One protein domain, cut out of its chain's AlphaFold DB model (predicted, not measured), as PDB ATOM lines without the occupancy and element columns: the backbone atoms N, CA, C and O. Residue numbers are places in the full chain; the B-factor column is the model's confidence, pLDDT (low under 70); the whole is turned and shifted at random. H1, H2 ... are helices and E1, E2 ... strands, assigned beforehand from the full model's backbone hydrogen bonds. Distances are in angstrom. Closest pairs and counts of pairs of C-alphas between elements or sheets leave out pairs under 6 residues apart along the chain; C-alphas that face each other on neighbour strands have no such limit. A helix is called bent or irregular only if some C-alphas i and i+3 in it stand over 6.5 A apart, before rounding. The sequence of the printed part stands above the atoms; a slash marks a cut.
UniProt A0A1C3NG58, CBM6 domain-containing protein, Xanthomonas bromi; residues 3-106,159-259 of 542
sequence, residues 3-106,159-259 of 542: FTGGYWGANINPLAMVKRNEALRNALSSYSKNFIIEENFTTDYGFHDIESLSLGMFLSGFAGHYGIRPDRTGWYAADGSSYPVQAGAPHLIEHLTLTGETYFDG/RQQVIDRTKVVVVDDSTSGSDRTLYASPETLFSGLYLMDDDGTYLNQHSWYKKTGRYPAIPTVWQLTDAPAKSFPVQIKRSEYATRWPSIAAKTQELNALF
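This is residues 3 to 106 and 159 to 259 of the 542 residues of the protein "CBM6 domain-containing protein" of Xanthomonas bromi (UniProt A0A1C3NG58). Helix H3 forms the core, standing between two separate pairs of parallel strands, E1 with E2 on one side and E3 with E4 on the other. Other helices and long loops surround this core; of the named elements H2 and H9 have their centres farthest out, and the loop of residues 70 to 84 reaches to 27 A from the mean of all C-alphas. The 205 printed residues hold nine named helices and four strands, in the order H1 H2 E1 H3 E2 H4 H5 E3 H6 H7 E4 H8 H9. The class is mostly helix, though under half of the residues, 102, are in named elements. The whole is compact and rounded, with a radius of gyration of the C-alphas of 15.9 A and spans of 44 by 39 by 34 A.

Find C-alpha 14 at (7.825, 109.581, 1.749), where H1 begins; it runs to residue 20. H2, residues 22 to 34, is irregular, with C-alphas 30 and 33 8.5 A apart. Next come E1, residues 36 to 40, H3, residues 47 to 60, 19.3 A long from C-alpha (5.784, 116.050, 13.495), and E2, residues 65 to 69. H4, residues 85 to 99, is 22.7 A long and only just irregular, with C-alphas 88 and 91 7.0 A apart. After the cut read H5, 159 to 166, E3, 168 to 171, H6, 179 to 183, H7, 227 to 230, and E4, 234 to 237. H8, 238 to 244, is irregular, with C-alphas 239 and 242 7.4 A apart; H9, residues 248 to 258, ends at C-alpha 258 at (28.789, 122.837, 12.505).

H1 and H3 are the hubs. H3 touches H1 with residues 53 to 57 alone, closest at the C-alphas of Leu 53 and Pro 14, 5.8 A, at a steep tilt of 63 degrees. H3 touches H5 at Leu 59 and Arg 159, C-alphas 6.6 A apart, with residues 58 to 59 alone. H1 touches H6 at Leu 15 and Tyr 183, C-alphas 5.4 A apart, and H2 only at the corner, at Val 18 and Arg 25, 4.6 A. E1, H3 and E2 form a strand-helix-strand unit, two parallel strands joined through a helix, with a right-handed crossover; look at N 39 and O 67, 2.8 A. E3, H6, H7 and E4 form another, with N 171 and O 236 at 2.8 A. H4 and H5 are close but not clearly touching, as are H8 and H9. Every O i to N i+4 pair is within hydrogen-bond range in H3, H5, H6 and H9; H1 has 2 of 3, H2 7 of 9, H4 7 of 11, and H8 1 of 3 beside 3 of 4 O i to N i+3 pairs, while H7 is too short.

The farthest C-alphas, of Ser 30 and Asp 79, are 47.4 A apart. Residues 107 to 158 are not printed, with 22.2 A from C-alpha 106 to C-alpha 159. E2 to H4 and H6 to H7 are long links. No printed residue is under 70 in pLDDT.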
ATOM      1  N   PHE A   3       1.011 113.969   3.489       86.69
ATOM      2  CA  PHE A   3       1.513 112.860   4.284       86.69
ATOM      3  C   PHE A   3       1.303 113.112   5.777       86.69
ATOM      4  O   PHE A   3       1.719 114.127   6.323       86.69
ATOM      5  N   THR A   4       0.690 112.130   6.435       83.12
ATOM      6  CA  THR A   4       0.462 112.093   7.881       83.12
ATOM      7  C   THR A   4       0.716 110.681   8.427       83.12
ATOM      8  O   THR A   4       0.794 109.715   7.659       83.12
ATOM      9  N   GLY A   5       0.830 110.539   9.751       78.31
ATOM     10  CA  GLY A   5       0.873 109.237  10.432       78.31
ATOM     11  C   GLY A   5       2.236 108.541  10.531       78.31
ATOM     12  O   GLY A   5       2.284 107.352  10.862       78.31
ATOM     13  N   GLY A   6       3.344 109.244  10.267       81.69
ATOM     14  CA  GLY A   6       4.707 108.735  10.480       81.69
ATOM     15  C   GLY A   6       4.947 107.351   9.854       81.69
ATOM     16  O   GLY A   6       4.620 107.104   8.690       81.69
ATOM     17  N   TYR A   7       5.499 106.412  10.628       76.50
ATOM     18  CA  TYR A   7       5.719 105.039  10.155       76.50
ATOM     19  C   TYR A   7       4.470 104.141  10.178       76.50
ATOM     20  O   TYR A   7       4.493 103.098   9.532       76.50
ATOM     21  N   TRP A   8       3.381 104.502  10.874       78.19
ATOM     22  CA  TRP A   8       2.108 103.760  10.774       78.19
ATOM     23  C   TRP A   8       1.452 103.964   9.406       78.19
ATOM     24  O   TRP A   8       0.852 103.044   8.855       78.19
ATOM     25  N   GLY A   9       1.637 105.146   8.817       74.31
ATOM     26  CA  GLY A   9       1.226 105.484   7.456       74.31
ATOM     27  C   GLY A   9       2.157 104.950   6.361       74.31
ATOM     28  O   GLY A   9       2.215 105.547   5.290       74.31
ATOM     29  N   ALA A  10       2.902 103.856   6.582       74.31
ATOM     30  CA  ALA A  10       3.995 103.422   5.700       74.31
ATOM     31  C   ALA A  10       3.618 103.284   4.213       74.31
ATOM     32  O   ALA A  10       4.462 103.479   3.350       74.31
ATOM     33  N   ASN A  11       2.362 102.983   3.872       78.38
ATOM     34  CA  ASN A  11       1.930 102.898   2.469       78.38
ATOM     35  C   ASN A  11       1.992 104.237   1.719       78.38
ATOM     36  O   ASN A  11       2.116 104.240   0.496       78.38
ATOM     37  N   ILE A  12       1.924 105.351   2.443       81.69
ATOM     38  CA  ILE A  12       2.004 106.713   1.914       81.69
ATOM     39  C   ILE A  12       3.222 107.477   2.460       81.69
ATOM     40  O   ILE A  12       3.365 108.664   2.204       81.69
ATOM     41  N   ASN A  13       4.116 106.814   3.198       92.56
ATOM     42  CA  ASN A  13       5.297 107.446   3.776       92.56
ATOM     43  C   ASN A  13       6.306 107.870   2.684       92.56
ATOM     44  O   ASN A  13       6.569 107.072   1.776       92.56
ATOM     45  N   PRO A  14       6.924 109.064   2.776       94.19
ATOM     46  CA  PRO A  14       7.825 109.581   1.749       94.19
ATOM     47  C   PRO A  14       8.995 108.645   1.400       94.19
ATOM     48  O   PRO A  14       9.260 108.402   0.221       94.19
ATOM     49  N   LEU A  15       9.654 108.034   2.395       94.38
ATOM     50  CA  LEU A  15      10.713 107.047   2.144       94.38
ATOM     51  C   LEU A  15      10.155 105.773   1.521       94.38
ATOM     52  O   LEU A  15      10.759 105.208   0.608       94.38
ATOM     53  N   ALA A  16       9.005 105.309   2.004       94.06
ATOM     54  CA  ALA A  16       8.382 104.096   1.497       94.06
ATOM     55  C   ALA A  16       7.987 104.226   0.022       94.06
ATOM     56  O   ALA A  16       8.185 103.272  -0.731       94.06
ATOM     57  N   MET A  17       7.518 105.402  -0.412       93.00
ATOM     58  CA  MET A  17       7.201 105.683  -1.816       93.00
ATOM     59  C   MET A  17       8.369 105.364  -2.746       93.00
ATOM     60  O   MET A  17       8.196 104.663  -3.742       93.00
ATOM     61  N   VAL A  18       9.564 105.849  -2.405       94.62
ATOM     62  CA  VAL A  18      10.756 105.702  -3.249       94.62
ATOM     63  C   VAL A  18      11.512 104.394  -3.005       94.62
ATOM     64  O   VAL A  18      12.187 103.903  -3.912       94.62
ATOM     65  N   LYS A  19      11.388 103.782  -1.821       94.38
ATOM     66  CA  LYS A  19      11.986 102.473  -1.517       94.38
ATOM     67  C   LYS A  19      11.192 101.314  -2.124       94.38
ATOM     68  O   LYS A  19      11.783 100.447  -2.762       94.38
ATOM     69  N   ARG A  20       9.866 101.294  -1.938       92.81
ATOM     70  CA  ARG A  20       9.000 100.149  -2.281       92.81
ATOM     71  C   ARG A  20       8.587 100.117  -3.752       92.81
ATOM     72  O   ARG A  20       8.359  99.037  -4.285       92.81
ATOM     73  N   ASN A  21       8.459 101.277  -4.403       93.12
ATOM     74  CA  ASN A  21       7.938 101.368  -5.766       93.12
ATOM     75  C   ASN A  21       8.972 101.982  -6.717       93.12
ATOM     76  O   ASN A  21       9.133 103.198  -6.803       93.12
ATOM     77  N   GLU A  22       9.663 101.121  -7.463       95.12
ATOM     78  CA  GLU A  22      10.669 101.538  -8.438       95.12
ATOM     79  C   GLU A  22      10.091 102.405  -9.565       95.12
ATOM     80  O   GLU A  22      10.712 103.395  -9.947       95.12
ATOM     81  N   ALA A  23       8.894 102.088 -10.068       96.50
ATOM     82  CA  ALA A  23       8.261 102.876 -11.123       96.50
ATOM     83  C   ALA A  23       7.972 104.309 -10.647       96.50
ATOM     84  O   ALA A  23       8.297 105.271 -11.345       96.50
ATOM     85  N   LEU A  24       7.437 104.454  -9.430       94.75
ATOM     86  CA  LEU A  24       7.222 105.756  -8.804       94.75
ATOM     87  C   LEU A  24       8.552 106.477  -8.563       94.75
ATOM     88  O   LEU A  24       8.684 107.634  -8.947       94.75
ATOM     89  N   ARG A  25       9.563 105.804  -8.000       95.31
ATOM     90  CA  ARG A  25      10.905 106.378  -7.796       95.31
ATOM     91  C   ARG A  25      11.501 106.925  -9.098       95.31
ATOM     92  O   ARG A  25      12.046 108.031  -9.105       95.31
ATOM     93  N   ASN A  26      11.394 106.176 -10.193       95.94
ATOM     94  CA  ASN A  26      11.915 106.576 -11.501       95.94
ATOM     95  C   ASN A  26      11.132 107.765 -12.079       95.94
ATOM     96  O   ASN A  26      11.737 108.700 -12.613       95.94
ATOM     97  N   ALA A  27       9.804 107.775 -11.915       96.56
ATOM     98  CA  ALA A  27       8.961 108.903 -12.305       96.56
ATOM     99  C   ALA A  27       9.307 110.168 -11.508       96.56
ATOM    100  O   ALA A  27       9.538 111.216 -12.102       96.56
ATOM    101  N   LEU A  28       9.427 110.064 -10.182       96.00
ATOM    102  CA  LEU A  28       9.801 111.178  -9.310       96.00
ATOM    103  C   LEU A  28      11.207 111.705  -9.618       96.00
ATOM    104  O   LEU A  28      11.409 112.911  -9.645       96.00
ATOM    105  N   SER A  29      12.162 110.831  -9.946       93.19
ATOM    106  CA  SER A  29      13.512 111.259 -10.358       93.19
ATOM    107  C   SER A  29      13.516 112.031 -11.683       93.19
ATOM    108  O   SER A  29      14.353 112.906 -11.885       93.19
ATOM    109  N   SER A  30      12.591 111.711 -12.592       95.00
ATOM    110  CA  SER A  30      12.529 112.310 -13.935       95.00
ATOM    111  C   SER A  30      11.636 113.553 -13.994       95.00
ATOM    112  O   SER A  30      11.870 114.457 -14.793       95.00
ATOM    113  N   TYR A  31      10.607 113.601 -13.147       96.06
ATOM    114  CA  TYR A  31       9.525 114.583 -13.200       96.06
ATOM    115  C   TYR A  31       9.283 115.271 -11.852       96.06
ATOM    116  O   TYR A  31       8.178 115.758 -11.618       96.06
ATOM    117  N   SER A  32      10.299 115.346 -10.984       95.00
ATOM    118  CA  SER A  32      10.200 115.924  -9.633       95.00
ATOM    119  C   SER A  32       9.533 117.299  -9.613       95.00
ATOM    120  O   SER A  32       8.717 117.563  -8.740       95.00
ATOM    121  N   LYS A  33       9.782 118.148 -10.620       95.25
ATOM    122  CA  LYS A  33       9.149 119.475 -10.774       95.25
ATOM    123  C   LYS A  33       7.612 119.460 -10.768       95.25
ATOM    124  O   LYS A  33       7.014 120.480 -10.461       95.25
ATOM    125  N   ASN A  34       6.987 118.331 -11.108       95.81
ATOM    126  CA  ASN A  34       5.531 118.164 -11.133       95.81
ATOM    127  C   ASN A  34       4.987 117.479  -9.870       95.81
ATOM    128  O   ASN A  34       3.806 117.140  -9.816       95.81
ATOM    129  N   PHE A  35       5.840 117.225  -8.878       96.12
ATOM    130  CA  PHE A  35       5.463 116.570  -7.639       96.12
ATOM    131  C   PHE A  35       5.704 117.492  -6.446       96.12
ATOM    132  O   PHE A  35       6.818 117.975  -6.225       96.12
ATOM    133  N   ILE A  36       4.634 117.695  -5.680       95.94
ATOM    134  CA  ILE A  36       4.632 118.400  -4.400       95.94
ATOM    135  C   ILE A  36       4.347 117.367  -3.315       95.94
ATOM    136  O   ILE A  36       3.345 116.644  -3.393       95.94
ATOM    137  N   ILE A  37       5.224 117.292  -2.321       95.12
ATOM    138  CA  ILE A  37       5.010 116.534  -1.085       95.12
ATOM    139  C   ILE A  37       4.604 117.507   0.018       95.12
ATOM    140  O   ILE A  37       5.206 118.561   0.153       95.12
ATOM    141  N   GLU A  38       3.580 117.192   0.791       93.81
ATOM    142  CA  GLU A  38       3.090 118.052   1.863       93.81
ATOM    143  C   GLU A  38       3.114 117.296   3.180       93.81
ATOM    144  O   GLU A  38       2.691 116.143   3.242       93.81
ATOM    145  N   GLU A  39       3.555 117.963   4.233       93.44
ATOM    146  CA  GLU A  39       3.264 117.564   5.602       93.44
ATOM    147  C   GLU A  39       1.778 117.779   5.882       93.44
ATOM    148  O   GLU A  39       1.202 118.774   5.439       93.44
ATOM    149  N   ASN A  40       1.152 116.871   6.626       91.88
ATOM    150  CA  ASN A  40      -0.219 117.047   7.079       91.88
ATOM    151  C   ASN A  40      -0.343 116.833   8.587       91.88
ATOM    152  O   ASN A  40      -0.046 115.754   9.113       91.88
ATOM    153  N   PHE A  41      -0.815 117.874   9.267       92.50
ATOM    154  CA  PHE A  41      -0.857 117.965  10.723       92.50
ATOM    155  C   PHE A  41      -2.135 117.360  11.328       92.50
ATOM    156  O   PHE A  41      -2.448 117.643  12.476       92.50
ATOM    157  N   THR A  42      -2.870 116.515  10.598       91.81
ATOM    158  CA  THR A  42      -4.060 115.812  11.118       91.81
ATOM    159  C   THR A  42      -3.745 114.919  12.323       91.81
ATOM    160  O   THR A  42      -4.533 114.824  13.258       91.81
ATOM    161  N   THR A  43      -2.606 114.214  12.310       90.25
ATOM    162  CA  THR A  43      -2.188 113.381  13.448       90.25
ATOM    163  C   THR A  43      -1.536 114.220  14.521       90.25
ATOM    164  O   THR A  43      -0.774 115.129  14.215       90.25
ATOM    165  N   ASP A  44      -1.748 113.844  15.776       92.56
ATOM    166  CA  ASP A  44      -1.261 114.569  16.944       92.56
ATOM    167  C   ASP A  44       0.160 114.175  17.377       92.56
ATOM    168  O   ASP A  44       0.577 114.498  18.487       92.56
ATOM    169  N   TYR A  45       0.921 113.495  16.512       93.50
ATOM    170  CA  TYR A  45       2.254 112.982  16.817       93.50
ATOM    171  C   TYR A  45       3.218 112.965  15.620       93.50
ATOM    172  O   TYR A  45       2.813 112.975  14.458       93.50
ATOM    173  N   GLY A  46       4.513 112.806  15.910       92.88
ATOM    174  CA  GLY A  46       5.563 112.484  14.941       92.88
ATOM    175  C   GLY A  46       5.942 113.621  13.997       92.88
ATOM    176  O   GLY A  46       6.575 113.358  12.976       92.88
ATOM    177  N   PHE A  47       5.583 114.861  14.324       93.94
ATOM    178  CA  PHE A  47       5.784 116.050  13.495       93.94
ATOM    179  C   PHE A  47       7.208 116.201  12.953       93.94
ATOM    180  O   PHE A  47       7.381 116.415  11.761       93.94
ATOM    181  N   HIS A  48       8.244 116.024  13.772       95.50
ATOM    182  CA  HIS A  48       9.628 116.175  13.304       95.50
ATOM    183  C   HIS A  48      10.083 115.052  12.365       95.50
ATOM    184  O   HIS A  48      10.960 115.270  11.530       95.50
ATOM    185  N   ASP A  49       9.509 113.853  12.487       95.50
ATOM    186  CA  ASP A  49       9.748 112.781  11.519       95.50
ATOM    187  C   ASP A  49       9.012 113.075  10.207       95.50
ATOM    188  O   ASP A  49       9.601 112.979   9.135       95.50
ATOM    189  N   ILE A  50       7.756 113.520  10.289       94.75
ATOM    190  CA  ILE A  50       6.960 113.942   9.129       94.75
ATOM    191  C   ILE A  50       7.676 115.058   8.354       94.75
ATOM    192  O   ILE A  50       7.840 114.930   7.135       94.75
ATOM    193  N   GLU A  51       8.186 116.071   9.057       96.00
ATOM    194  CA  GLU A  51       9.015 117.142   8.501       96.00
ATOM    195  C   GLU A  51      10.286 116.573   7.861       96.00
ATOM    196  O   GLU A  51      10.553 116.803   6.683       96.00
ATOM    197  N   SER A  52      11.060 115.769   8.599       97.56
ATOM    198  CA  SER A  52      12.336 115.211   8.124       97.56
ATOM    199  C   SER A  52      12.193 114.423   6.819       97.56
ATOM    200  O   SER A  52      13.032 114.541   5.921       97.56
ATOM    201  N   LEU A  53      11.126 113.636   6.692       96.88
ATOM    202  CA  LEU A  53      10.873 112.789   5.529       96.88
ATOM    203  C   LEU A  53      10.315 113.591   4.343       96.88
ATOM    204  O   LEU A  53      10.725 113.365   3.200       96.88
ATOM    205  N   SER A  54       9.417 114.546   4.598       96.38
ATOM    206  CA  SER A  54       8.818 115.400   3.560       96.38
ATOM    207  C   SER A  54       9.844 116.386   2.999       96.38
ATOM    208  O   SER A  54      10.065 116.434   1.785       96.38
ATOM    209  N   LEU A  55      10.576 117.073   3.882       97.88
ATOM    210  CA  LEU A  55      11.741 117.877   3.525       97.88
ATOM    211  C   LEU A  55      12.794 117.016   2.817       97.88
ATOM    212  O   LEU A  55      13.392 117.440   1.828       97.88
ATOM    213  N   GLY A  56      12.987 115.777   3.273       98.06
ATOM    214  CA  GLY A  56      13.891 114.812   2.661       98.06
ATOM    215  C   GLY A  56      13.591 114.547   1.188       98.06
ATOM    216  O   GLY A  56      14.513 114.551   0.372       98.06
ATOM    217  N   MET A  57      12.324 114.388   0.801       97.88
ATOM    218  CA  MET A  57      11.931 114.221  -0.607       97.88
ATOM    219  C   MET A  57      12.282 115.437  -1.467       97.88
ATOM    220  O   MET A  57      12.770 115.276  -2.590       97.88
ATOM    221  N   PHE A  58      12.088 116.649  -0.944       98.19
ATOM    222  CA  PHE A  58      12.485 117.876  -1.632       98.19
ATOM    223  C   PHE A  58      14.008 117.986  -1.748       98.19
ATOM    224  O   PHE A  58      14.547 118.110  -2.847       98.19
ATOM    225  N   LEU A  59      14.737 117.873  -0.638       98.50
ATOM    226  CA  LEU A  59      16.187 118.084  -0.620       98.50
ATOM    227  C   LEU A  59      16.962 116.973  -1.339       98.50
ATOM    228  O   LEU A  59      18.002 117.256  -1.934       98.50
ATOM    229  N   SER A  60      16.436 115.749  -1.394       98.19
ATOM    230  CA  SER A  60      17.019 114.650  -2.180       98.19
ATOM    231  C   SER A  60      16.800 114.759  -3.686       98.19
ATOM    232  O   SER A  60      17.553 114.125  -4.421       98.19
ATOM    233  N   GLY A  61      15.820 115.555  -4.135       97.38
ATOM    234  CA  GLY A  61      15.493 115.753  -5.551       97.38
ATOM    235  C   GLY A  61      14.364 114.860  -6.079       97.38
ATOM    236  O   GLY A  61      14.175 114.782  -7.292       97.38
ATOM    237  N   PHE A  62      13.608 114.193  -5.203       97.62
ATOM    238  CA  PHE A  62      12.414 113.427  -5.586       97.62
ATOM    239  C   PHE A  62      11.138 114.274  -5.665       97.62
ATOM    240  O   PHE A  62      10.193 113.891  -6.351       97.62
ATOM    241  N   ALA A  63      11.111 115.429  -5.003       97.50
ATOM    242  CA  ALA A  63      10.054 116.423  -5.124       97.50
ATOM    243  C   ALA A  63      10.652 117.767  -5.553       97.50
ATOM    244  O   ALA A  63      11.723 118.159  -5.093       97.50
ATOM    245  N   GLY A  64       9.977 118.467  -6.460       96.31
ATOM    246  CA  GLY A  64      10.382 119.801  -6.905       96.31
ATOM    247  C   GLY A  64      10.020 120.877  -5.889       96.31
ATOM    248  O   GLY A  64      10.662 121.923  -5.843       96.31
ATOM    249  N   HIS A  65       9.019 120.576  -5.066       95.75
ATOM    250  CA  HIS A  65       8.468 121.430  -4.034       95.75
ATOM    251  C   HIS A  65       8.058 120.568  -2.846       95.75
ATOM    252  O   HIS A  65       7.694 119.400  -3.013       95.75
ATOM    253  N   TYR A  66       8.060 121.162  -1.662       95.88
ATOM    254  CA  TYR A  66       7.313 120.623  -0.540       95.88
ATOM    255  C   TYR A  66       6.470 121.711   0.121       95.88
ATOM    256  O   TYR A  66       6.620 122.903  -0.195       95.88
ATOM    257  N   GLY A  67       5.547 121.266   0.965       95.31
ATOM    258  CA  GLY A  67       4.569 122.110   1.610       95.31
ATOM    259  C   GLY A  67       4.062 121.592   2.940       95.31
ATOM    260  O   GLY A  67       4.465 120.528   3.406       95.31
ATOM    261  N   ILE A  68       3.099 122.327   3.476       93.75
ATOM    262  CA  ILE A  68       2.395 121.994   4.706       93.75
ATOM    263  C   ILE A  68       0.894 122.232   4.559       93.75
ATOM    264  O   ILE A  68       0.438 123.224   3.974       93.75
ATOM    265  N   ARG A  69       0.125 121.317   5.140       93.12
ATOM    266  CA  ARG A  69      -1.290 121.462   5.452       93.12
ATOM    267  C   ARG A  69      -1.432 121.493   6.975       93.12
ATOM    268  O   ARG A  69      -1.390 120.441   7.618       93.12
ATOM    269  N   PRO A  70      -1.557 122.688   7.576       92.31
ATOM    270  CA  PRO A  70      -1.881 122.803   8.986       92.31
ATOM    271  C   PRO A  70      -3.256 122.216   9.253       92.31
ATOM    272  O   PRO A  70      -4.200 122.441   8.496       92.31
ATOM    273  N   ASP A  71      -3.389 121.538  10.378       93.00
ATOM    274  CA  ASP A  71      -4.671 121.067  10.859       93.00
ATOM    275  C   ASP A  71      -4.726 121.231  12.376       93.00
ATOM    276  O   ASP A  71      -3.809 120.856  13.108       93.00
ATOM    277  N   ARG A  72      -5.824 121.813  12.853       92.94
ATOM    278  CA  ARG A  72      -6.080 121.954  14.281       92.94
ATOM    279  C   ARG A  72      -6.393 120.617  14.948       92.94
ATOM    280  O   ARG A  72      -6.316 120.547  16.171       92.94
ATOM    281  N   THR A  73      -6.812 119.594  14.193       93.25
ATOM    282  CA  THR A  73      -7.197 118.305  14.788       93.25
ATOM    283  C   THR A  73      -6.007 117.529  15.342       93.25
ATOM    284  O   THR A  73      -6.176 116.837  16.342       93.25
ATOM    285  N   GLY A  74      -4.797 117.739  14.813       92.69
ATOM    286  CA  GLY A  74      -3.566 117.210  15.409       92.69
ATOM    287  C   GLY A  74      -3.054 118.011  16.605       92.69
ATOM    288  O   GLY A  74      -1.925 117.810  17.052       92.69
ATOM    289  N   TRP A  75      -3.838 118.947  17.146       94.12
ATOM    290  CA  TRP A  75      -3.462 119.625  18.378       94.12
ATOM    291  C   TRP A  75      -3.486 118.666  19.565       94.12
ATOM    292  O   TRP A  75      -4.540 118.341  20.109       94.12
ATOM    293  N   TYR A  76      -2.297 118.296  20.026       93.06
ATOM    294  CA  TYR A  76      -2.130 117.652  21.317       93.06
ATOM    295  C   TYR A  76      -1.937 118.685  22.429       93.06
ATOM    296  O   TYR A  76      -1.031 119.526  22.348       93.06
ATOM    297  N   ALA A  77      -2.706 118.562  23.506       89.06
ATOM    298  CA  ALA A  77      -2.453 119.264  24.754       89.06
ATOM    299  C   ALA A  77      -2.595 118.315  25.943       89.06
ATOM    300  O   ALA A  77      -3.652 117.721  26.152       89.06
ATOM    301  N   ALA A  78      -1.537 118.208  26.751       85.25
ATOM    302  CA  ALA A  78      -1.516 117.340  27.928       85.25
ATOM    303  C   ALA A  78      -2.578 117.729  28.977       85.25
ATOM    304  O   ALA A  78      -3.035 116.882  29.739       85.25
ATOM    305  N   ASP A  79      -2.979 119.003  29.007       87.94
ATOM    306  CA  ASP A  79      -4.032 119.532  29.879       87.94
ATOM    307  C   ASP A  79      -5.445 119.446  29.266       87.94
ATOM    308  O   ASP A  79      -6.414 119.880  29.889       87.94
ATOM    309  N   GLY A  80      -5.578 118.892  28.056       88.88
ATOM    310  CA  GLY A  80      -6.845 118.788  27.332       88.88
ATOM    311  C   GLY A  80      -7.359 120.110  26.753       88.88
ATOM    312  O   GLY A  80      -8.517 120.175  26.332       88.88
ATOM    313  N   SER A  81      -6.546 121.171  26.734       90.81
ATOM    314  CA  SER A  81      -6.937 122.452  26.142       90.81
ATOM    315  C   SER A  81      -7.174 122.349  24.630       90.81
ATOM    316  O   SER A  81      -6.507 121.613  23.902       90.81
ATOM    317  N   SER A  82      -8.157 123.108  24.141       92.50
ATOM    318  CA  SER A  82      -8.467 123.189  22.711       92.50
ATOM    319  C   SER A  82      -7.371 123.911  21.928       92.50
ATOM    320  O   SER A  82      -6.641 124.730  22.485       92.50
ATOM    321  N   TYR A  83      -7.310 123.658  20.617       93.69
ATOM    322  CA  TYR A  83      -6.361 124.317  19.718       93.69
ATOM    323  C   TYR A  83      -6.435 125.854  19.814       93.69
ATOM    324  O   TYR A  83      -7.478 126.428  19.465       93.69
ATOM    325  N   PRO A  84      -5.339 126.522  20.218       93.50
ATOM    326  CA  PRO A  84      -5.216 127.969  20.175       93.50
ATOM    327  C   PRO A  84      -4.937 128.425  18.742       93.50
ATOM    328  O   PRO A  84      -3.934 128.020  18.163       93.50
ATOM    329  N   VAL A  85      -5.759 129.311  18.170       93.75
ATOM    330  CA  VAL A  85      -5.600 129.719  16.758       93.75
ATOM    331  C   VAL A  85      -4.254 130.388  16.473       93.75
ATOM    332  O   VAL A  85      -3.660 130.129  15.429       93.75
ATOM    333  N   GLN A  86      -3.706 131.143  17.432       93.12
ATOM    334  CA  GLN A  86      -2.360 131.714  17.322       93.12
ATOM    335  C   GLN A  86      -1.260 130.656  17.123       93.12
ATOM    336  O   GLN A  86      -0.194 130.971  16.594       93.12
ATOM    337  N   ALA A  87      -1.507 129.389  17.482       93.00
ATOM    338  CA  ALA A  87      -0.557 128.306  17.253       93.00
ATOM    339  C   ALA A  87      -0.371 127.936  15.769       93.00
ATOM    340  O   ALA A  87       0.551 127.191  15.422       93.00
ATOM    341  N   GLY A  88      -1.225 128.475  14.894       91.56
ATOM    342  CA  GLY A  88      -1.139 128.341  13.443       91.56
ATOM    343  C   GLY A  88       0.017 129.109  12.801       91.56
ATOM    344  O   GLY A  88       0.445 128.756  11.711       91.56
ATOM    345  N   ALA A  89       0.541 130.154  13.450       94.62
ATOM    346  CA  ALA A  89       1.524 131.046  12.833       94.62
ATOM    347  C   ALA A  89       2.991 130.553  12.876       94.62
ATOM    348  O   ALA A  89       3.664 130.662  11.844       94.62
ATOM    349  N   PRO A  90       3.523 130.032  14.007       95.38
ATOM    350  CA  PRO A  90       4.965 129.825  14.156       95.38
ATOM    351  C   PRO A  90       5.571 128.872  13.126       95.38
ATOM    352  O   PRO A  90       6.572 129.204  12.495       95.38
ATOM    353  N   HIS A  91       4.952 127.704  12.934       92.12
ATOM    354  CA  HIS A  91       5.468 126.672  12.036       92.12
ATOM    355  C   HIS A  91       5.402 127.118  10.572       92.12
ATOM    356  O   HIS A  91       6.379 126.936   9.857       92.12
ATOM    357  N   LEU A  92       4.327 127.802  10.154       94.19
ATOM    358  CA  LEU A  92       4.211 128.360   8.801       94.19
ATOM    359  C   LEU A  92       5.353 129.325   8.487       94.19
ATOM    360  O   LEU A  92       6.057 129.179   7.490       94.19
ATOM    361  N   ILE A  93       5.565 130.314   9.356       96.81
ATOM    362  CA  ILE A  93       6.607 131.329   9.160       96.81
ATOM    363  C   ILE A  93       8.000 130.686   9.179       96.81
ATOM    364  O   ILE A  93       8.869 131.066   8.387       96.81
ATOM    365  N   GLU A  94       8.209 129.706  10.060       97.19
ATOM    366  CA  GLU A  94       9.453 128.947  10.149       97.19
ATOM    367  C   GLU A  94       9.748 128.176   8.865       97.19
ATOM    368  O   GLU A  94      10.839 128.330   8.310       97.19
ATOM    369  N   HIS A  95       8.778 127.416   8.354       96.75
ATOM    370  CA  HIS A  95       8.985 126.549   7.198       96.75
ATOM    371  C   HIS A  95       9.230 127.359   5.918       96.75
ATOM    372  O   HIS A  95      10.219 127.148   5.203       96.75
ATOM    373  N   LEU A  96       8.404 128.385   5.694       95.19
ATOM    374  CA  LEU A  96       8.549 129.313   4.572       95.19
ATOM    375  C   LEU A  96       9.931 129.977   4.550       95.19
ATOM    376  O   LEU A  96      10.535 130.125   3.492       95.19
ATOM    377  N   THR A  97      10.454 130.382   5.710       96.12
ATOM    378  CA  THR A  97      11.676 131.201   5.773       96.12
ATOM    379  C   THR A  97      12.954 130.370   5.894       96.12
ATOM    380  O   THR A  97      14.012 130.814   5.443       96.12
ATOM    381  N   LEU A  98      12.897 129.189   6.522       97.56
ATOM    382  CA  LEU A  98      14.095 128.428   6.893       97.56
ATOM    383  C   LEU A  98      14.271 127.115   6.133       97.56
ATOM    384  O   LEU A  98      15.418 126.719   5.921       97.56
ATOM    385  N   THR A  99      13.191 126.448   5.723       96.62
ATOM    386  CA  THR A  99      13.267 125.115   5.099       96.62
ATOM    387  C   THR A  99      12.944 125.127   3.598       96.62
ATOM    388  O   THR A  99      13.176 124.137   2.907       96.62
ATOM    389  N   GLY A 100      12.571 126.289   3.045       94.25
ATOM    390  CA  GLY A 100      12.354 126.472   1.605       94.25
ATOM    391  C   GLY A 100      10.985 126.006   1.143       94.25
ATOM    392  O   GLY A 100      10.833 125.608  -0.011       94.25
ATOM    393  N   GLU A 101      10.013 126.027   2.051       94.56
ATOM    394  CA  GLU A 101       8.649 125.626   1.766       94.56
ATOM    395  C   GLU A 101       8.043 126.549   0.716       94.56
ATOM    396  O   GLU A 101       8.051 127.771   0.850       94.56
ATOM    397  N   THR A 102       7.530 125.956  -0.356       92.38
ATOM    398  CA  THR A 102       6.972 126.708  -1.492       92.38
ATOM    399  C   THR A 102       5.471 126.523  -1.648       92.38
ATOM    400  O   THR A 102       4.871 127.168  -2.507       92.38
ATOM    401  N   TYR A 103       4.870 125.637  -0.856       91.25
ATOM    402  CA  TYR A 103       3.449 125.341  -0.913       91.25
ATOM    403  C   TYR A 103       2.850 125.353   0.493       91.25
ATOM    404  O   TYR A 103       3.332 124.676   1.388       91.25
ATOM    405  N   PHE A 104       1.779 126.109   0.675       88.12
ATOM    406  CA  PHE A 104       1.015 126.144   1.914       88.12
ATOM    407  C   PHE A 104      -0.458 126.014   1.522       88.12
ATOM    408  O   PHE A 104      -0.996 126.897   0.852       88.12
ATOM    409  N   ASP A 105      -1.079 124.887   1.877       84.44
ATOM    410  CA  ASP A 105      -2.394 124.495   1.343       84.44
ATOM    411  C   ASP A 105      -3.573 125.264   1.961       84.44
ATOM    412  O   ASP A 105      -4.668 125.306   1.404       84.44
ATOM    413  N   GLY A 106      -3.351 125.895   3.114       86.31
ATOM    414  CA  GLY A 106      -4.428 126.357   3.986       86.31
ATOM    415  C   GLY A 106      -4.720 125.373   5.126       86.31
ATOM    416  O   GLY A 106      -4.225 124.244   5.110       86.31
ATOM    417  N   ARG A 159      16.209 125.682  -2.977       97.06
ATOM    418  CA  ARG A 159      16.655 124.350  -2.545       97.06
ATOM    419  C   ARG A 159      18.150 124.288  -2.213       97.06
ATOM    420  O   ARG A 159      18.516 123.698  -1.206       97.06
ATOM    421  N   GLN A 160      19.008 124.928  -3.014       97.50
ATOM    422  CA  GLN A 160      20.448 124.972  -2.732       97.50
ATOM    423  C   GLN A 160      20.747 125.722  -1.428       97.50
ATOM    424  O   GLN A 160      21.493 125.220  -0.600       97.50
ATOM    425  N   GLN A 161      20.110 126.875  -1.199       97.06
ATOM    426  CA  GLN A 161      20.284 127.635   0.045       97.06
ATOM    427  C   GLN A 161      19.833 126.838   1.276       97.06
ATOM    428  O   GLN A 161      20.456 126.947   2.330       97.06
ATOM    429  N   VAL A 162      18.777 126.026   1.148       98.12
ATOM    430  CA  VAL A 162      18.348 125.118   2.221       98.12
ATOM    431  C   VAL A 162      19.397 124.032   2.459       98.12
ATOM    432  O   VAL A 162      19.744 123.779   3.603       98.12
ATOM    433  N   ILE A 163      19.962 123.428   1.412       98.50
ATOM    434  CA  ILE A 163      21.027 122.415   1.542       98.50
ATOM    435  C   ILE A 163      22.273 123.006   2.225       98.50
ATOM    436  O   ILE A 163      22.783 122.420   3.185       98.50
ATOM    437  N   ASP A 164      22.702 124.197   1.800       97.94
ATOM    438  CA  ASP A 164      23.850 124.922   2.363       97.94
ATOM    439  C   ASP A 164      23.630 125.274   3.843       97.94
ATOM    440  O   ASP A 164      24.552 125.206   4.665       97.94
ATOM    441  N   ARG A 165      22.388 125.631   4.195       97.25
ATOM    442  CA  ARG A 165      21.955 125.866   5.573       97.25
ATOM    443  C   ARG A 165      21.975 124.574   6.386       97.25
ATOM    444  O   ARG A 165      22.534 124.573   7.479       97.25
ATOM    445  N   THR A 166      21.345 123.518   5.879       98.06
ATOM    446  CA  THR A 166      21.057 122.272   6.600       98.06
ATOM    447  C   THR A 166      22.299 121.436   6.856       98.06
ATOM    448  O   THR A 166      22.397 120.850   7.929       98.06
ATOM    449  N   LYS A 167      23.266 121.406   5.927       98.38
ATOM    450  CA  LYS A 167      24.591 120.747   6.021       98.38
ATOM    451  C   LYS A 167      24.614 119.225   6.244       98.38
ATOM    452  O   LYS A 167      25.570 118.574   5.829       98.38
ATOM    453  N   VAL A 168      23.607 118.654   6.893       98.56
ATOM    454  CA  VAL A 168      23.560 117.270   7.361       98.56
ATOM    455  C   VAL A 168      22.373 116.559   6.731       98.56
ATOM    456  O   VAL A 168      21.269 117.093   6.723       98.56
ATOM    457  N   VAL A 169      22.582 115.338   6.250       98.81
ATOM    458  CA  VAL A 169      21.517 114.454   5.761       98.81
ATOM    459  C   VAL A 169      21.757 113.026   6.240       98.81
ATOM    460  O   VAL A 169      22.892 112.539   6.237       98.81
ATOM    461  N   VAL A 170      20.681 112.344   6.634       98.75
ATOM    462  CA  VAL A 170      20.701 110.904   6.910       98.75
ATOM    463  C   VAL A 170      20.231 110.163   5.662       98.75
ATOM    464  O   VAL A 170      19.111 110.358   5.202       98.75
ATOM    465  N   VAL A 171      21.082 109.302   5.111       98.62
ATOM    466  CA  VAL A 171      20.750 108.414   3.995       98.62
ATOM    467  C   VAL A 171      20.347 107.058   4.567       98.62
ATOM    468  O   VAL A 171      21.171 106.329   5.120       98.62
ATOM    469  N   ASP A 172      19.066 106.729   4.473       97.94
ATOM    470  CA  ASP A 172      18.494 105.511   5.027       97.94
ATOM    471  C   ASP A 172      18.744 104.305   4.115       97.94
ATOM    472  O   ASP A 172      17.904 103.933   3.299       97.94
ATOM    473  N   ASP A 173      19.888 103.654   4.301       96.81
ATOM    474  CA  ASP A 173      20.322 102.466   3.566       96.81
ATOM    475  C   ASP A 173      19.734 101.144   4.095       96.81
ATOM    476  O   ASP A 173      20.164 100.064   3.689       96.81
ATOM    477  N   SER A 174      18.735 101.195   4.982       95.06
ATOM    478  CA  SER A 174      18.099  99.983   5.497       95.06
ATOM    479  C   SER A 174      17.165  99.331   4.468       95.06
ATOM    480  O   SER A 174      16.333  99.993   3.836       95.06
ATOM    481  N   THR A 175      17.284  98.007   4.333       93.94
ATOM    482  CA  THR A 175      16.502  97.173   3.396       93.94
ATOM    483  C   THR A 175      15.707  96.059   4.082       93.94
ATOM    484  O   THR A 175      14.947  95.349   3.429       93.94
ATOM    485  N   SER A 176      15.864  95.893   5.394       93.62
ATOM    486  CA  SER A 176      15.135  94.916   6.208       93.62
ATOM    487  C   SER A 176      14.821  95.477   7.593       93.62
ATOM    488  O   SER A 176      15.584  96.288   8.116       93.62
ATOM    489  N   GLY A 177      13.743  95.005   8.215       93.00
ATOM    490  CA  GLY A 177      13.321  95.420   9.553       93.00
ATOM    491  C   GLY A 177      11.830  95.732   9.599       93.00
ATOM    492  O   GLY A 177      11.098  95.438   8.658       93.00
ATOM    493  N   SER A 178      11.379  96.324  10.705       93.31
ATOM    494  CA  SER A 178      10.018  96.854  10.797       93.31
ATOM    495  C   SER A 178       9.863  98.126   9.962       93.31
ATOM    496  O   SER A 178      10.851  98.789   9.638       93.31
ATOM    497  N   ASP A 179       8.622  98.521   9.678       92.81
ATOM    498  CA  ASP A 179       8.333  99.764   8.953       92.81
ATOM    499  C   ASP A 179       8.959 100.996   9.624       92.81
ATOM    500  O   ASP A 179       9.485 101.871   8.944       92.81
ATOM    501  N   ARG A 180       9.031 101.018  10.960       92.25
ATOM    502  CA  ARG A 180       9.763 102.053  11.705       92.25
ATOM    503  C   ARG A 180      11.253 102.082  11.364       92.25
ATOM    504  O   ARG A 180      11.828 103.152  11.212       92.25
ATOM    505  N   THR A 181      11.899 100.922  11.260       92.19
ATOM    506  CA  THR A 181      13.321 100.854  10.893       92.19
ATOM    507  C   THR A 181      13.550 101.312   9.458       92.19
ATOM    508  O   THR A 181      14.572 101.932   9.192       92.19
ATOM    509  N   LEU A 182      12.613 101.002   8.563       94.06
ATOM    510  CA  LEU A 182      12.750 101.223   7.126       94.06
ATOM    511  C   LEU A 182      12.364 102.635   6.669       94.06
ATOM    512  O   LEU A 182      12.894 103.097   5.654       94.06
ATOM    513  N   TYR A 183      11.410 103.275   7.354       94.44
ATOM    514  CA  TYR A 183      10.701 104.454   6.843       94.44
ATOM    515  C   TYR A 183      10.567 105.615   7.840       94.44
ATOM    516  O   TYR A 183       9.939 106.611   7.496       94.44
ATOM    517  N   ALA A 184      11.141 105.518   9.043       94.75
ATOM    518  CA  ALA A 184      11.241 106.644   9.977       94.75
ATOM    519  C   ALA A 184      12.693 107.081  10.139       94.75
ATOM    520  O   ALA A 184      13.605 106.262  10.046       94.75
ATOM    521  N   SER A 185      12.914 108.340  10.482       96.44
ATOM    522  CA  SER A 185      14.207 108.867  10.922       96.44
ATOM    523  C   SER A 185      14.744 108.092  12.139       96.44
ATOM    524  O   SER A 185      13.964 107.490  12.880       96.44
ATOM    525  N   PRO A 186      16.066 108.057  12.390       96.94
ATOM    526  CA  PRO A 186      16.601 107.472  13.618       96.94
ATOM    527  C   PRO A 186      15.966 108.095  14.871       96.94
ATOM    528  O   PRO A 186      15.856 109.314  14.965       96.94
ATOM    529  N   GLU A 187      15.600 107.267  15.852       95.50
ATOM    530  CA  GLU A 187      14.816 107.667  17.039       95.50
ATOM    531  C   GLU A 187      15.331 108.922  17.737       95.50
ATOM    532  O   GLU A 187      14.570 109.814  18.105       95.50
ATOM    533  N   THR A 188      16.646 108.981  17.921       97.00
ATOM    534  CA  THR A 188      17.304 110.045  18.670       97.00
ATOM    535  C   THR A 188      17.782 111.179  17.777       97.00
ATOM    536  O   THR A 188      18.492 112.045  18.282       97.00
ATOM    537  N   LEU A 189      17.446 111.209  16.476       98.25
ATOM    538  CA  LEU A 189      17.989 112.179  15.511       98.25
ATOM    539  C   LEU A 189      17.752 113.622  15.960       98.25
ATOM    540  O   LEU A 189      18.652 114.453  15.850       98.25
ATOM    541  N   PHE A 190      16.602 113.903  16.565       98.31
ATOM    542  CA  PHE A 190      16.207 115.259  16.954       98.31
ATOM    543  C   PHE A 190      16.504 115.583  18.428       98.31
ATOM    544  O   PHE A 190      16.649 116.751  18.795       98.31
ATOM    545  N   SER A 191      16.657 114.560  19.276       98.00
ATOM    546  CA  SER A 191      16.905 114.706  20.717       98.00
ATOM    547  C   SER A 191      18.213 115.445  21.001       98.00
ATOM    548  O   SER A 191      19.227 115.185  20.355       98.00
ATOM    549  N   GLY A 192      18.217 116.376  21.956       97.44
ATOM    550  CA  GLY A 192      19.392 117.212  22.239       97.44
ATOM    551  C   GLY A 192      19.702 118.273  21.172       97.44
ATOM    552  O   GLY A 192      20.715 118.962  21.298       97.44
ATOM    553  N   LEU A 193      18.851 118.409  20.144       98.44
ATOM    554  CA  LEU A 193      18.917 119.461  19.128       98.44
ATOM    555  C   LEU A 193      17.731 120.419  19.282       98.44
ATOM    556  O   LEU A 193      17.736 121.248  20.189       98.44
ATOM    557  N   TYR A 194      16.727 120.304  18.414       98.06
ATOM    558  CA  TYR A 194      15.562 121.185  18.357       98.06
ATOM    559  C   TYR A 194      14.282 120.574  18.937       98.06
ATOM    560  O   TYR A 194      13.337 121.317  19.181       98.06
ATOM    561  N   LEU A 195      14.262 119.265  19.201       97.81
ATOM    562  CA  LEU A 195      13.159 118.608  19.903       97.81
ATOM    563  C   LEU A 195      13.000 119.201  21.315       97.81
ATOM    564  O   LEU A 195      14.002 119.404  22.011       97.81
ATOM    565  N   MET A 196      11.757 119.463  21.722       96.12
ATOM    566  CA  MET A 196      11.409 119.857  23.092       96.12
ATOM    567  C   MET A 196      11.814 118.749  24.080       96.12
ATOM    568  O   MET A 196      11.606 117.568  23.817       96.12
ATOM    569  N   ASP A 197      12.427 119.111  25.209       93.50
ATOM    570  CA  ASP A 197      13.041 118.123  26.116       93.50
ATOM    571  C   ASP A 197      12.027 117.191  26.803       93.50
ATOM    572  O   ASP A 197      12.388 116.096  27.231       93.50
ATOM    573  N   ASP A 198      10.765 117.609  26.879       90.62
ATOM    574  CA  ASP A 198       9.643 116.918  27.513       90.62
ATOM    575  C   ASP A 198       8.661 116.273  26.520       90.62
ATOM    576  O   ASP A 198       7.674 115.677  26.943       90.62
ATOM    577  N   ASP A 199       8.929 116.346  25.214       93.19
ATOM    578  CA  ASP A 199       7.953 115.977  24.181       93.19
ATOM    579  C   ASP A 199       8.120 114.551  23.650       93.19
ATOM    580  O   ASP A 199       7.319 114.123  22.852       93.19
ATOM    581  N   GLY A 200       9.119 113.771  24.074       93.81
ATOM    582  CA  GLY A 200       9.267 112.376  23.630       93.81
ATOM    583  C   GLY A 200       9.691 112.203  22.158       93.81
ATOM    584  O   GLY A 200      10.071 113.148  21.473       93.81
ATOM    585  N   THR A 201       9.715 110.958  21.669       93.94
ATOM    586  CA  THR A 201      10.191 110.594  20.315       93.94
ATOM    587  C   THR A 201       9.133 109.827  19.523       93.94
ATOM    588  O   THR A 201       8.201 109.249  20.086       93.94
ATOM    589  N   TYR A 202       9.298 109.782  18.196       90.75
ATOM    590  CA  TYR A 202       8.387 109.089  17.283       90.75
ATOM    591  C   TYR A 202       6.916 109.472  17.518       90.75
ATOM    592  O   TYR A 202       6.555 110.632  17.397       90.75
ATOM    593  N   LEU A 203       6.063 108.504  17.861       89.25
ATOM    594  CA  LEU A 203       4.626 108.701  18.062       89.25
ATOM    595  C   LEU A 203       4.285 109.368  19.392       89.25
ATOM    596  O   LEU A 203       3.136 109.714  19.613       89.25
ATOM    597  N   ASN A 204       5.266 109.501  20.281       92.81
ATOM    598  CA  ASN A 204       5.088 110.246  21.516       92.81
ATOM    599  C   ASN A 204       5.489 111.715  21.339       92.81
ATOM    600  O   ASN A 204       5.344 112.459  22.290       92.81
ATOM    601  N   GLN A 205       6.011 112.105  20.165       94.44
ATOM    602  CA  GLN A 205       6.440 113.464  19.837       94.44
ATOM    603  C   GLN A 205       5.243 114.316  19.411       94.44
ATOM    604  O   GLN A 205       4.789 114.173  18.281       94.44
ATOM    605  N   HIS A 206       4.732 115.185  20.284       94.19
ATOM    606  CA  HIS A 206       3.425 115.843  20.142       94.19
ATOM    607  C   HIS A 206       3.482 117.359  19.844       94.19
ATOM    608  O   HIS A 206       2.450 118.027  19.688       94.19
ATOM    609  N   SER A 207       4.671 117.953  19.780       92.62
ATOM    610  CA  SER A 207       4.880 119.374  19.503       92.62
ATOM    611  C   SER A 207       5.497 119.616  18.126       92.62
ATOM    612  O   SER A 207       6.659 119.319  17.886       92.62
ATOM    613  N   TRP A 208       4.787 120.289  17.225       92.06
ATOM    614  CA  TRP A 208       5.420 120.824  16.011       92.06
ATOM    615  C   TRP A 208       6.338 122.032  16.280       92.06
ATOM    616  O   TRP A 208       7.020 122.498  15.372       92.06
ATOM    617  N   TYR A 209       6.386 122.564  17.508       95.25
ATOM    618  CA  TYR A 209       7.366 123.590  17.874       95.25
ATOM    619  C   TYR A 209       8.717 122.993  18.211       95.25
ATOM    620  O   TYR A 209       8.822 121.953  18.859       95.25
ATOM    621  N   LYS A 210       9.748 123.739  17.829       97.62
ATOM    622  CA  LYS A 210      11.143 123.451  18.123       97.62
ATOM    623  C   LYS A 210      11.604 124.338  19.274       97.62
ATOM    624  O   LYS A 210      11.287 125.523  19.307       97.62
ATOM    625  N   LYS A 211      12.432 123.815  20.179       97.56
ATOM    626  CA  LYS A 211      12.993 124.610  21.290       97.56
ATOM    627  C   LYS A 211      14.060 125.615  20.852       97.56
ATOM    628  O   LYS A 211      14.368 126.552  21.580       97.56
ATOM    629  N   THR A 212      14.683 125.404  19.691       98.50
ATOM    630  CA  THR A 212      15.742 126.278  19.171       98.50
ATOM    631  C   THR A 212      15.845 126.209  17.652       98.50
ATOM    632  O   THR A 212      15.676 125.141  17.068       98.50
ATOM    633  N   GLY A 213      16.179 127.340  17.021       98.19
ATOM    634  CA  GLY A 213      16.484 127.432  15.590       98.19
ATOM    635  C   GLY A 213      17.980 127.355  15.273       98.19
ATOM    636  O   GLY A 213      18.377 127.635  14.141       98.19
ATOM    637  N   ARG A 214      18.827 126.993  16.258       98.25
ATOM    638  CA  ARG A 214      20.279 126.801  16.068       98.25
ATOM    639  C   ARG A 214      20.582 125.740  15.011       98.25
ATOM    640  O   ARG A 214      21.519 125.906  14.235       98.25
ATOM    641  N   TYR A 215      19.808 124.659  15.004       98.50
ATOM    642  CA  TYR A 215      19.968 123.553  14.068       98.50
ATOM    643  C   TYR A 215      18.798 123.570  13.078       98.50
ATOM    644  O   TYR A 215      17.648 123.619  13.519       98.50
ATOM    645  N   PRO A 216      19.058 123.520  11.766       97.75
ATOM    646  CA  PRO A 216      18.020 123.276  10.771       97.75
ATOM    647  C   PRO A 216      17.392 121.890  10.949       97.75
ATOM    648  O   PRO A 216      18.012 120.994  11.531       97.75
ATOM    649  N   ALA A 217      16.190 121.697  10.404       97.81
ATOM    650  CA  ALA A 217      15.584 120.374  10.317       97.81
ATOM    651  C   ALA A 217      16.476 119.430   9.499       97.81
ATOM    652  O   ALA A 217      16.944 119.785   8.413       97.81
ATOM    653  N   ILE A 218      16.744 118.240  10.043       98.56
ATOM    654  CA  ILE A 218      17.657 117.273   9.425       98.56
ATOM    655  C   ILE A 218      16.839 116.288   8.583       98.56
ATOM    656  O   ILE A 218      16.055 115.534   9.162       98.56
ATOM    657  N   PRO A 219      17.015 116.249   7.250       98.56
ATOM    658  CA  PRO A 219      16.291 115.332   6.384       98.56
ATOM    659  C   PRO A 219      16.796 113.890   6.510       98.56
ATOM    660  O   PRO A 219      18.008 113.639   6.544       98.56
ATOM    661  N   THR A 220      15.858 112.946   6.469       98.56
ATOM    662  CA  THR A 220      16.130 111.525   6.226       98.56
ATOM    663  C   THR A 220      15.672 111.179   4.811       98.56
ATOM    664  O   THR A 220      14.530 111.433   4.435       98.56
ATOM    665  N   VAL A 221      16.565 110.614   3.998       98.38
ATOM    666  CA  VAL A 221      16.346 110.376   2.561       98.38
ATOM    667  C   VAL A 221      16.700 108.948   2.173       98.38
ATOM    668  O   VAL A 221      17.529 108.315   2.816       98.38
ATOM    669  N   TRP A 222      16.127 108.436   1.082       96.69
ATOM    670  CA  TRP A 222      16.551 107.147   0.523       96.69
ATOM    671  C   TRP A 222      17.887 107.263  -0.221       96.69
ATOM    672  O   TRP A 222      18.791 106.457  -0.034       96.69
ATOM    673  N   GLN A 223      18.011 108.279  -1.074       96.12
ATOM    674  CA  GLN A 223      19.184 108.536  -1.909       96.12
ATOM    675  C   GLN A 223      19.239 110.020  -2.286       96.12
ATOM    676  O   GLN A 223      18.245 110.723  -2.146       96.12
ATOM    677  N   LEU A 224      20.378 110.480  -2.806       97.75
ATOM    678  CA  LEU A 224      20.586 111.848  -3.297       97.75
ATOM    679  C   LEU A 224      20.643 111.813  -4.831       97.75
ATOM    680  O   LEU A 224      21.585 111.253  -5.400       97.75
ATOM    681  N   THR A 225      19.621 112.337  -5.512       96.12
ATOM    682  CA  THR A 225      19.405 112.048  -6.944       96.12
ATOM    683  C   THR A 225      20.178 112.974  -7.880       96.12
ATOM    684  O   THR A 225      20.578 112.551  -8.965       96.12
ATOM    685  N   ASP A 226      20.479 114.201  -7.453       96.12
ATOM    686  CA  ASP A 226      21.078 115.238  -8.295       96.12
ATOM    687  C   ASP A 226      22.272 115.960  -7.643       96.12
ATOM    688  O   ASP A 226      22.705 115.628  -6.538       96.12
ATOM    689  N   ALA A 227      22.874 116.901  -8.378       97.56
ATOM    690  CA  ALA A 227      24.069 117.616  -7.934       97.56
ATOM    691  C   ALA A 227      23.834 118.472  -6.671       97.56
ATOM    692  O   ALA A 227      24.641 118.339  -5.751       97.56
ATOM    693  N   PRO A 228      22.743 119.266  -6.555       97.75
ATOM    694  CA  PRO A 228      22.401 119.928  -5.299       97.75
ATOM    695  C   PRO A 228      22.292 118.948  -4.130       97.75
ATOM    696  O   PRO A 228      22.975 119.139  -3.128       97.75
ATOM    697  N   ALA A 229      21.525 117.858  -4.262       98.12
ATOM    698  CA  ALA A 229      21.377 116.867  -3.191       98.12
ATOM    699  C   ALA A 229      22.734 116.302  -2.746       98.12
ATOM    700  O   ALA A 229      23.005 116.175  -1.560       98.12
ATOM    701  N   LYS A 230      23.626 115.998  -3.691       98.44
ATOM    702  CA  LYS A 230      24.957 115.442  -3.398       98.44
ATOM    703  C   LYS A 230      25.925 116.445  -2.759       98.44
ATOM    704  O   LYS A 230      27.001 116.030  -2.340       98.44
ATOM    705  N   SER A 231      25.560 117.726  -2.671       98.62
ATOM    706  CA  SER A 231      26.403 118.781  -2.095       98.62
ATOM    707  C   SER A 231      26.336 118.885  -0.568       98.62
ATOM    708  O   SER A 231      27.112 119.647   0.007       98.62
ATOM    709  N   PHE A 232      25.482 118.100   0.110       98.62
ATOM    710  CA  PHE A 232      25.502 118.024   1.573       98.62
ATOM    711  C   PHE A 232      26.914 117.666   2.074       98.62
ATOM    712  O   PHE A 232      27.422 116.601   1.709       98.62
ATOM    713  N   PRO A 233      27.542 118.502   2.922       97.75
ATOM    714  CA  PRO A 233      28.887 118.246   3.425       97.75
ATOM    715  C   PRO A 233      28.938 117.065   4.400       97.75
ATOM    716  O   PRO A 233      29.963 116.393   4.491       97.75
ATOM    717  N   VAL A 234      27.848 116.793   5.123       98.19
ATOM    718  CA  VAL A 234      27.753 115.669   6.056       98.19
ATOM    719  C   VAL A 234      26.632 114.735   5.615       98.19
ATOM    720  O   VAL A 234      25.453 115.021   5.799       98.19
ATOM    721  N   GLN A 235      27.014 113.599   5.040       98.31
ATOM    722  CA  GLN A 235      26.104 112.531   4.631       98.31
ATOM    723  C   GLN A 235      26.363 111.325   5.528       98.31
ATOM    724  O   GLN A 235      27.495 110.846   5.606       98.31
ATOM    725  N   ILE A 236      25.339 110.873   6.243       97.94
ATOM    726  CA  ILE A 236      25.462 109.800   7.232       97.94
ATOM    727  C   ILE A 236      24.557 108.667   6.796       97.94
ATOM    728  O   ILE A 236      23.350 108.864   6.673       97.94
ATOM    729  N   LYS A 237      25.113 107.476   6.583       98.25
ATOM    730  CA  LYS A 237      24.267 106.305   6.360       98.25
ATOM    731  C   LYS A 237      23.586 105.906   7.658       98.25
ATOM    732  O   LYS A 237      24.198 105.961   8.727       98.25
ATOM    733  N   ARG A 238      22.338 105.451   7.586       96.81
ATOM    734  CA  ARG A 238      21.625 104.935   8.761       96.81
ATOM    735  C   ARG A 238      22.389 103.793   9.427       96.81
ATOM    736  O   ARG A 238      22.452 103.757  10.654       96.81
ATOM    737  N   SER A 239      23.001 102.910   8.644       97.19
ATOM    738  CA  SER A 239      23.865 101.833   9.144       97.19
ATOM    739  C   SER A 239      25.063 102.321   9.975       97.19
ATOM    740  O   SER A 239      25.524 101.607  10.860       97.19
ATOM    741  N   GLU A 240      25.531 103.552   9.751       97.69
ATOM    742  CA  GLU A 240      26.673 104.169  10.439       97.69
ATOM    743  C   GLU A 240      26.244 105.074  11.607       97.69
ATOM    744  O   GLU A 240      27.083 105.488  12.412       97.69
ATOM    745  N   TYR A 241      24.943 105.378  11.731       97.44
ATOM    746  CA  TYR A 241      24.399 106.353  12.682       97.44
ATOM    747  C   TYR A 241      24.828 106.060  14.126       97.44
ATOM    748  O   TYR A 241      25.366 106.934  14.801       97.44
ATOM    749  N   ALA A 242      24.644 104.818  14.587       96.31
ATOM    750  CA  ALA A 242      24.961 104.430  15.963       96.31
ATOM    751  C   ALA A 242      26.471 104.444  16.259       96.31
ATOM    752  O   ALA A 242      26.872 104.669  17.397       96.31
ATOM    753  N   THR A 243      27.315 104.221  15.249       97.62
ATOM    754  CA  THR A 243      28.776 104.253  15.409       97.62
ATOM    755  C   THR A 243      29.313 105.680  15.389       97.62
ATOM    756  O   THR A 243      30.182 106.004  16.195       97.62
ATOM    757  N   ARG A 244      28.793 106.552  14.513       97.38
ATOM    758  CA  ARG A 244      29.169 107.975  14.482       97.38
ATOM    759  C   ARG A 244      28.684 108.697  15.736       97.38
ATOM    760  O   ARG A 244      29.426 109.472  16.334       97.38
ATOM    761  N   TRP A 245      27.450 108.412  16.143       97.81
ATOM    762  CA  TRP A 245      26.769 109.045  17.266       97.81
ATOM    763  C   TRP A 245      26.297 108.003  18.286       97.81
ATOM    764  O   TRP A 245      25.100 107.730  18.394       97.81
ATOM    765  N   PRO A 246      27.222 107.447  19.092       97.38
ATOM    766  CA  PRO A 246      26.888 106.440  20.102       97.38
ATOM    767  C   PRO A 246      26.036 106.993  21.254       97.38
ATOM    768  O   PRO A 246      25.495 106.234  22.053       97.38
ATOM    769  N   SER A 247      25.915 108.318  21.368       98.19
ATOM    770  CA  SER A 247      25.059 108.989  22.341       98.19
ATOM    771  C   SER A 247      24.532 110.316  21.795       98.19
ATOM    772  O   SER A 247      25.116 110.912  20.885       98.19
ATOM    773  N   ILE A 248      23.453 110.821  22.403       98.19
ATOM    774  CA  ILE A 248      22.916 112.158  22.106       98.19
ATOM    775  C   ILE A 248      23.997 113.231  22.313       98.19
ATOM    776  O   ILE A 248      24.136 114.119  21.479       98.19
ATOM    777  N   ALA A 249      24.807 113.118  23.371       98.50
ATOM    778  CA  ALA A 249      25.872 114.074  23.669       98.50
ATOM    779  C   ALA A 249      26.952 114.117  22.575       98.50
ATOM    780  O   ALA A 249      27.364 115.206  22.180       98.50
ATOM    781  N   ALA A 250      27.366 112.958  22.046       98.31
ATOM    782  CA  ALA A 250      28.345 112.885  20.960       98.31
ATOM    783  C   ALA A 250      27.822 113.562  19.680       98.31
ATOM    784  O   ALA A 250      28.515 114.387  19.086       98.31
ATOM    785  N   LYS A 251      26.563 113.287  19.309       98.19
ATOM    786  CA  LYS A 251      25.894 113.966  18.190       98.19
ATOM    787  C   LYS A 251      25.826 115.475  18.404       98.19
ATOM    788  O   LYS A 251      26.221 116.242  17.532       98.19
ATOM    789  N   THR A 252      25.322 115.915  19.557       98.38
ATOM    790  CA  THR A 252      25.180 117.343  19.859       98.38
ATOM    791  C   THR A 252      26.540 118.043  19.857       98.38
ATOM    792  O   THR A 252      26.630 119.165  19.369       98.38
ATOM    793  N   GLN A 253      27.613 117.398  20.325       98.38
ATOM    794  CA  GLN A 253      28.968 117.952  20.264       98.38
ATOM    795  C   GLN A 253      29.435 118.182  18.820       98.38
ATOM    796  O   GLN A 253      29.933 119.266  18.514       98.38
ATOM    797  N   GLU A 254      29.254 117.201  17.933       97.75
ATOM    798  CA  GLU A 254      29.612 117.345  16.519       97.75
ATOM    799  C   GLU A 254      28.784 118.450  15.846       97.75
ATOM    800  O   GLU A 254      29.329 119.347  15.200       97.75
ATOM    801  N   LEU A 255      27.464 118.441  16.048       98.44
ATOM    802  CA  LEU A 255      26.576 119.424  15.429       98.44
ATOM    803  C   LEU A 255      26.779 120.834  16.003       98.44
ATOM    804  O   LEU A 255      26.660 121.812  15.269       98.44
ATOM    805  N   ASN A 256      27.193 120.975  17.264       98.62
ATOM    806  CA  ASN A 256      27.587 122.265  17.832       98.62
ATOM    807  C   ASN A 256      28.774 122.905  17.104       98.62
ATOM    808  O   ASN A 256      28.833 124.133  17.032       98.62
ATOM    809  N   ALA A 257      29.701 122.100  16.572       97.94
ATOM    810  CA  ALA A 257      30.826 122.595  15.784       97.94
ATOM    811  C   ALA A 257      30.393 123.063  14.382       97.94
ATOM    812  O   ALA A 257      30.977 123.996  13.836       97.94
ATOM    813  N   LEU A 258      29.346 122.455  13.810       97.94
ATOM    814  CA  LEU A 258      28.789 122.837  12.505       97.94
ATOM    815  C   LEU A 258      27.833 124.035  12.578       97.94
ATOM    816  O   LEU A 258      27.713 124.794  11.609       97.94
ATOM    817  N   PHE A 259      27.148 124.194  13.710       98.31
ATOM    818  CA  PHE A 259      26.126 125.208  13.935       98.31
ATOM    819  C   PHE A 259      26.509 126.064  15.143       98.31
ATOM    820  O   PHE A 259      26.216 125.684  16.282       98.31
TER     821      PHE A 259